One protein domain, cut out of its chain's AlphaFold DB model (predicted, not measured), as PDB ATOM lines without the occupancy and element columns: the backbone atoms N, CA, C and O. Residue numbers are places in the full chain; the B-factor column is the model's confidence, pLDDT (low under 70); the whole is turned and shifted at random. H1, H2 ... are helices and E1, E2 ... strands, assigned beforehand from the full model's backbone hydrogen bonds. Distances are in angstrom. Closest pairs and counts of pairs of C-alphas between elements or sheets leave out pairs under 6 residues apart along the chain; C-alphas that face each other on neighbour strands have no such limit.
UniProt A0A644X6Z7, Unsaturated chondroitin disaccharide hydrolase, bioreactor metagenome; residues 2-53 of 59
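AT A GLANCE: This is residues 2 to 53 of the 59 residues of the protein "Unsaturated chondroitin disaccharide hydrolase" of bioreactor metagenome (UniProt A0A644X6Z7). A hairpin of two strands, E1 and E2, and a longer helix, H2, follow one another along the longest axis, with residues 26 to 31 sticking out at the hairpin's turn; the short helix H1 and a loop, residues 8 to 22, lie to one side. The 52 printed residues run H1, E1, E2, H2, of mixed class, with an antiparallel sheet E1 - E2. The whole is only just compact, close to loose, with a radius of gyration of the C-alphas of 11.8 A, and spans 39 by 21 by 18 A.

IN THESE COORDINATES: Find C-alpha 2 at (-45.736, 0.459, -8.128), where H1, residues 2 to 7, begins. Strands E1, residues 23 to 26, and E2, residues 31 to 35, come next. H2, residues 38 to 52, runs 21.1 A to C-alpha 52 at (-38.957, -11.077, -9.448).

HOW THE PARTS SIT: In the hairpin, look for N 25 and O 32, 2.8 A apart, within hydrogen-bond range; the strand directions differ by 170 degrees. The closest C-alphas of E1 and H2, Gly 23 and Gly 40, are 7.4 A apart. H1 and H2 are only just apart, at 8.3 A. In H1 and H2 every O i to N i+4 pair is within hydrogen-bond range.

THE WHOLE: The C-alphas of Ser 29 and Gln 53, the two farthest apart, are 39.0 A apart. The printed part has no cut; the link H1 to E1 is long, and no printed residue is under 70 in pLDDT.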
ATOM      1  N   ARG A   2     -45.443  -0.531  -7.067       95.19
ATOM      2  CA  ARG A   2     -45.736   0.459  -8.128       95.19
ATOM      3  C   ARG A   2     -45.661   1.928  -7.686       95.19
ATOM      4  O   ARG A   2     -44.925   2.676  -8.298       95.19
ATOM      5  N   ALA A   3     -46.361   2.299  -6.610       96.31
ATOM      6  CA  ALA A   3     -46.338   3.675  -6.103       96.31
ATOM      7  C   ALA A   3     -44.938   4.109  -5.639       96.31
ATOM      8  O   ALA A   3     -44.523   5.221  -5.914       96.31
ATOM      9  N   LEU A   4     -44.187   3.211  -4.985       96.44
ATOM     10  CA  LEU A   4     -42.805   3.498  -4.589       96.44
ATOM     11  C   LEU A   4     -41.911   3.741  -5.808       96.44
ATOM     12  O   LEU A   4     -41.106   4.658  -5.783       96.44
ATOM     13  N   ALA A   5     -42.088   2.947  -6.866       95.88
ATOM     14  CA  ALA A   5     -41.321   3.073  -8.097       95.88
ATOM     15  C   ALA A   5     -41.632   4.357  -8.886       95.88
ATOM     16  O   ALA A   5     -40.731   4.857  -9.548       95.88
ATOM     17  N   SER A   6     -42.875   4.858  -8.847       95.56
ATOM     18  CA  SER A   6     -43.286   6.036  -9.629       95.56
ATOM     19  C   SER A   6     -43.186   7.360  -8.877       95.56
ATOM     20  O   SER A   6     -42.922   8.371  -9.508       95.56
ATOM     21  N   GLU A   7     -43.404   7.369  -7.559       95.50
ATOM     22  CA  GLU A   7     -43.530   8.621  -6.794       95.50
ATOM     23  C   GLU A   7     -42.429   8.824  -5.744       95.50
ATOM     24  O   GLU A   7     -42.337   9.899  -5.162       95.50
ATOM     25  N   TYR A   8     -41.641   7.789  -5.430       96.19
ATOM     26  CA  TYR A   8     -40.712   7.820  -4.290       96.19
ATOM     27  C   TYR A   8     -39.288   7.396  -4.644       96.19
ATOM     28  O   TYR A   8     -38.476   7.251  -3.735       96.19
ATOM     29  N   THR A   9     -38.960   7.176  -5.916       96.25
ATOM     30  CA  THR A   9     -37.579   6.900  -6.330       96.25
ATOM     31  C   THR A   9     -36.770   8.183  -6.448       96.25
ATOM     32  O   THR A   9     -37.294   9.293  -6.513       96.25
ATOM     33  N   THR A  10     -35.453   8.031  -6.500       95.19
ATOM     34  CA  THR A  10     -34.509   9.136  -6.690       95.19
ATOM     35  C   THR A  10     -34.336   9.565  -8.151       95.19
ATOM     36  O   THR A  10     -33.424  10.333  -8.440       95.19
ATOM     37  N   GLU A  11     -35.206   9.120  -9.069       92.56
ATOM     38  CA  GLU A  11     -35.121   9.429 -10.509       92.56
ATOM     39  C   GLU A  11     -35.063  10.942 -10.776       92.56
ATOM     40  O   GLU A  11     -34.186  11.406 -11.505       92.56
ATOM     41  N   ASP A  12     -35.904  11.719 -10.089       91.94
ATOM     42  CA  ASP A  12     -35.944  13.185 -10.193       91.94
ATOM     43  C   ASP A  12     -34.990  13.906  -9.213       91.94
ATOM     44  O   ASP A  12     -34.923  15.138  -9.178       91.94
ATOM     45  N   PHE A  13     -34.220  13.160  -8.413       91.31
ATOM     46  CA  PHE A  13     -33.370  13.682  -7.337       91.31
ATOM     47  C   PHE A  13     -31.901  13.260  -7.525       91.31
ATOM     48  O   PHE A  13     -31.375  12.480  -6.729       91.31
ATOM     49  N   PRO A  14     -31.175  13.810  -8.519       87.81
ATOM     50  CA  PRO A  14     -29.824  13.361  -8.884       87.81
ATOM     51  C   PRO A  14     -28.753  13.611  -7.810       87.81
ATOM     52  O   PRO A  14     -27.665  13.047  -7.879       87.81
ATOM     53  N   ALA A  15     -29.035  14.473  -6.828       89.38
ATOM     54  CA  ALA A  15     -28.160  14.702  -5.677       89.38
ATOM     55  C   ALA A  15     -28.353  13.662  -4.561       89.38
ATOM     56  O   ALA A  15     -27.570  13.629  -3.611       89.38
ATOM     57  N   SER A  16     -29.400  12.842  -4.650       89.50
ATOM     58  CA  SER A  16     -29.672  11.796  -3.680       89.50
ATOM     59  C   SER A  16     -28.745  10.599  -3.880       89.50
ATOM     60  O   SER A  16     -28.402  10.226  -4.999       89.50
ATOM     61  N   ASN A  17     -28.343   9.984  -2.774       90.81
ATOM     62  CA  ASN A  17     -27.466   8.817  -2.731       90.81
ATOM     63  C   ASN A  17     -28.199   7.516  -2.354       90.81
ATOM     64  O   ASN A  17     -27.542   6.487  -2.190       90.81
ATOM     65  N   GLY A  18     -29.524   7.564  -2.195       94.56
ATOM     66  CA  GLY A  18     -30.374   6.407  -1.907       94.56
ATOM     67  C   GLY A  18     -31.218   5.959  -3.101       94.56
ATOM     68  O   GLY A  18     -31.106   6.488  -4.209       94.56
ATOM     69  N   ILE A  19     -32.089   4.977  -2.865       96.62
ATOM     70  CA  ILE A  19     -33.063   4.493  -3.857       96.62
ATOM     71  C   ILE A  19     -34.418   5.169  -3.648       96.62
ATOM     72  O   ILE A  19     -35.048   5.574  -4.624       96.62
ATOM     73  N   LEU A  20     -34.862   5.284  -2.393       97.00
ATOM     74  CA  LEU A  20     -36.134   5.891  -2.022       97.00
ATOM     75  C   LEU A  20     -35.961   7.224  -1.291       97.00
ATOM     76  O   LEU A  20     -35.114   7.352  -0.409       97.00
ATOM     77  N   VAL A  21     -36.823   8.187  -1.607       95.94
ATOM     78  CA  VAL A  21     -36.931   9.495  -0.939       95.94
ATOM     79  C   VAL A  21     -38.052   9.519   0.111       95.94
ATOM     80  O   VAL A  21     -38.801   8.553   0.273       95.94
ATOM     81  N   HIS A  22     -38.176  10.644   0.825       96.12
ATOM     82  CA  HIS A  22     -39.248  10.922   1.793       96.12
ATOM     83  C   HIS A  22     -39.288   9.973   3.007       96.12
ATOM     84  O   HIS A  22     -40.336   9.752   3.622       96.12
ATOM     85  N   GLY A  23     -38.136   9.413   3.384       95.81
ATOM     86  CA  GLY A  23     -37.974   8.636   4.603       95.81
ATOM     87  C   GLY A  23     -37.904   9.521   5.848       95.81
ATOM     88  O   GLY A  23     -37.487  10.678   5.808       95.81
ATOM     89  N   VAL A  24     -38.317   8.966   6.988       97.25
ATOM     90  CA  VAL A  24     -38.247   9.648   8.286       97.25
ATOM     91  C   VAL A  24     -37.652   8.704   9.323       97.25
ATOM     92  O   VAL A  24     -38.233   7.657   9.606       97.25
ATOM     93  N   TYR A  25     -36.513   9.083   9.899       96.38
ATOM     94  CA  TYR A  25     -35.840   8.332  10.953       96.38
ATOM     95  C   TYR A  25     -36.396   8.686  12.336       96.38
ATOM     96  O   TYR A  25     -37.017   7.849  12.987       96.38
ATOM     97  N   ASP A  26     -36.238   9.938  12.770       96.56
ATOM     98  CA  ASP A  26     -36.795  10.427  14.031       96.56
ATOM     99  C   ASP A  26     -37.408  11.819  13.863       96.56
ATOM    100  O   ASP A  26     -36.741  12.855  13.915       96.56
ATOM    101  N   LYS A  27     -38.738  11.833  13.737       95.12
ATOM    102  CA  LYS A  27     -39.526  13.060  13.609       95.12
ATOM    103  C   LYS A  27     -39.463  13.950  14.852       95.12
ATOM    104  O   LYS A  27     -39.558  15.165  14.718       95.12
ATOM    105  N   LYS A  28     -39.338  13.381  16.057       96.62
ATOM    106  CA  LYS A  28     -39.367  14.165  17.304       96.62
ATOM    107  C   LYS A  28     -38.095  14.979  17.477       96.62
ATOM    108  O   LYS A  28     -38.175  16.122  17.913       96.62
ATOM    109  N   SER A  29     -36.943  14.398  17.143       96.56
ATOM    110  CA  SER A  29     -35.656  15.099  17.203       96.56
ATOM    111  C   SER A  29     -35.240  15.755  15.883       96.56
ATOM    112  O   SER A  29     -34.142  16.301  15.811       96.56
ATOM    113  N   ALA A  30     -36.119  15.736  14.871       95.12
ATOM    114  CA  ALA A  30     -35.882  16.264  13.526       95.12
ATOM    115  C   ALA A  30     -34.615  15.697  12.854       95.12
ATOM    116  O   ALA A  30     -33.933  16.394  12.106       95.12
ATOM    117  N   LYS A  31     -34.290  14.429  13.129       96.00
ATOM    118  CA  LYS A  31     -33.128  13.741  12.551       96.00
ATOM    119  C   LYS A  31     -33.571  12.852  11.405       96.00
ATOM    120  O   LYS A  31     -34.433  11.995  11.607       96.00
ATOM    121  N   GLY A  32     -32.946  13.032  10.242       92.00
ATOM    122  CA  GLY A  32     -33.258  12.261   9.043       92.00
ATOM    123  C   GLY A  32     -34.737  12.374   8.695       92.00
ATOM    124  O   GLY A  32     -35.444  11.372   8.684       92.00
ATOM    125  N   VAL A  33     -35.249  13.593   8.555       96.38
ATOM    126  CA  VAL A  33     -36.637  13.834   8.143       96.38
ATOM    127  C   VAL A  33     -36.604  14.231   6.682       96.38
ATOM    128  O   VAL A  33     -35.889  15.162   6.338       96.38
ATOM    129  N   ASP A  34     -37.416  13.562   5.869       95.00
ATOM    130  CA  ASP A  34     -37.481  13.797   4.427       95.00
ATOM    131  C   ASP A  34     -36.162  13.465   3.701       95.00
ATOM    132  O   ASP A  34     -35.736  14.144   2.775       95.00
ATOM    133  N   GLU A  35     -35.507  12.389   4.142       93.44
ATOM    134  CA  GLU A  35     -34.218  11.917   3.625       93.44
ATOM    135  C   GLU A  35     -34.307  10.459   3.153       93.44
ATOM    136  O   GLU A  35     -35.250   9.728   3.474       93.44
ATOM    137  N   CYS A  36     -33.296  10.007   2.412       94.81
ATOM    138  CA  CYS A  36     -33.128   8.591   2.100       94.81
ATOM    139  C   CYS A  36     -32.746   7.791   3.343       94.81
ATOM    140  O   CYS A  36     -32.026   8.267   4.219       94.81
ATOM    141  N   MET A  37     -33.198   6.538   3.395       96.50
ATOM    142  CA  MET A  37     -32.975   5.661   4.541       96.50
ATOM    143  C   MET A  37     -32.447   4.315   4.083       96.50
ATOM    144  O   MET A  37     -33.128   3.597   3.354       96.50
ATOM    145  N   ILE A  38     -31.279   3.919   4.591       96.81
ATOM    146  CA  ILE A  38     -30.618   2.686   4.145       96.81
ATOM    147  C   ILE A  38     -31.462   1.427   4.397       96.81
ATOM    148  O   ILE A  38     -31.470   0.508   3.582       96.81
ATOM    149  N   TRP A  39     -32.229   1.382   5.491       97.06
ATOM    150  CA  TRP A  39     -33.155   0.273   5.745       97.06
ATOM    151  C   TRP A  39     -34.369   0.304   4.807       97.06
ATOM    152  O   TRP A  39     -34.858  -0.751   4.416       97.06
ATOM    153  N   GLY A  40     -34.844   1.493   4.424       97.50
ATOM    154  CA  GLY A  40     -35.921   1.650   3.445       97.50
ATOM    155  C   GLY A  40     -35.497   1.141   2.069       97.50
ATOM    156  O   GLY A  40     -36.207   0.336   1.471       97.50
ATOM    157  N   ASP A  41     -34.300   1.527   1.630       97.62
ATOM    158  CA  ASP A  41     -33.691   1.068   0.380       97.62
ATOM    159  C   ASP A  41     -33.493  -0.451   0.369       97.62
ATOM    160  O   ASP A  41     -33.833  -1.121  -0.609       97.62
ATOM    161  N   TYR A  42     -33.010  -1.011   1.482       97.56
ATOM    162  CA  TYR A  42     -32.857  -2.454   1.646       97.56
ATOM    163  C   TYR A  42     -34.188  -3.195   1.471       97.56
ATOM    164  O   TYR A  42     -34.280  -4.103   0.646       97.56
ATOM    165  N   PHE A  43     -35.238  -2.802   2.203       97.19
ATOM    166  CA  PHE A  43     -36.535  -3.485   2.126       97.19
ATOM    167  C   PHE A  43     -37.251  -3.240   0.799       97.19
ATOM    168  O   PHE A  43     -37.992  -4.106   0.328       97.19
ATOM    169  N   TYR A  44     -37.018  -2.094   0.161       97.62
ATOM    170  CA  TYR A  44     -37.496  -1.849  -1.190       97.62
ATOM    171  C   TYR A  44     -36.860  -2.822  -2.183       97.62
ATOM    172  O   TYR A  44     -37.577  -3.511  -2.913       97.62
ATOM    173  N   LEU A  45     -35.532  -2.952  -2.169       96.75
ATOM    174  CA  LEU A  45     -34.831  -3.896  -3.034       96.75
ATOM    175  C   LEU A  45     -35.236  -5.344  -2.731       96.75
ATOM    176  O   LEU A  45     -35.537  -6.093  -3.658       96.75
ATOM    177  N   GLU A  46     -35.322  -5.733  -1.458       97.31
ATOM    178  CA  GLU A  46     -35.796  -7.065  -1.069       97.31
ATOM    179  C   GLU A  46     -37.213  -7.329  -1.605       97.31
ATOM    180  O   GLU A  46     -37.482  -8.394  -2.163       97.31
ATOM    181  N   GLY A  47     -38.113  -6.347  -1.504       96.56
ATOM    182  CA  GLY A  47     -39.458  -6.428  -2.066       96.56
ATOM    183  C   GLY A  47     -39.458  -6.629  -3.584       96.56
ATOM    184  O   GLY A  47     -40.236  -7.437  -4.091       96.56
ATOM    185  N   LEU A  48     -38.573  -5.944  -4.318       97.06
ATOM    186  CA  LEU A  48     -38.421  -6.133  -5.765       97.06
ATOM    187  C   LEU A  48     -37.905  -7.535  -6.093       97.06
ATOM    188  O   LEU A  48     -38.436  -8.190  -6.988       97.06
ATOM    189  N   ILE A  49     -36.917  -8.027  -5.344       97.19
ATOM    190  CA  ILE A  49     -36.373  -9.376  -5.525       97.19
ATOM    191  C   ILE A  49     -37.443 -10.437  -5.267       97.19
ATOM    192  O   ILE A  49     -37.602 -11.330  -6.094       97.19
ATOM    193  N   ARG A  50     -38.232 -10.301  -4.195       96.50
ATOM    194  CA  ARG A  50     -39.347 -11.212  -3.875       96.50
ATOM    195  C   ARG A  50     -40.438 -11.227  -4.950       96.50
ATOM    196  O   ARG A  50     -41.099 -12.246  -5.118       96.50
ATOM    197  N   LEU A  51     -40.645 -10.119  -5.668       96.88
ATOM    198  CA  LEU A  51     -41.564 -10.074  -6.813       96.88
ATOM    199  C   LEU A  51     -40.966 -10.695  -8.079       96.88
ATOM    200  O   LEU A  51     -41.707 -11.223  -8.902       96.88
ATOM    201  N   ASN A  52     -39.647 -10.603  -8.253       97.38
ATOM    202  CA  ASN A  52     -38.957 -11.077  -9.448       97.38
ATOM    203  C   ASN A  52     -38.628 -12.578  -9.398       97.38
ATOM    204  O   ASN A  52     -38.568 -13.231 -10.436       97.38
ATOM    205  N   GLN A  53     -38.377 -13.128  -8.211       96.25
ATOM    206  CA  GLN A  53     -37.958 -14.517  -8.037       96.25
ATOM    207  C   GLN A  53     -38.312 -15.068  -6.653       96.25
ATOM    208  O   GLN A  53     -38.529 -14.324  -5.697       96.25
TER     209      GLN A  53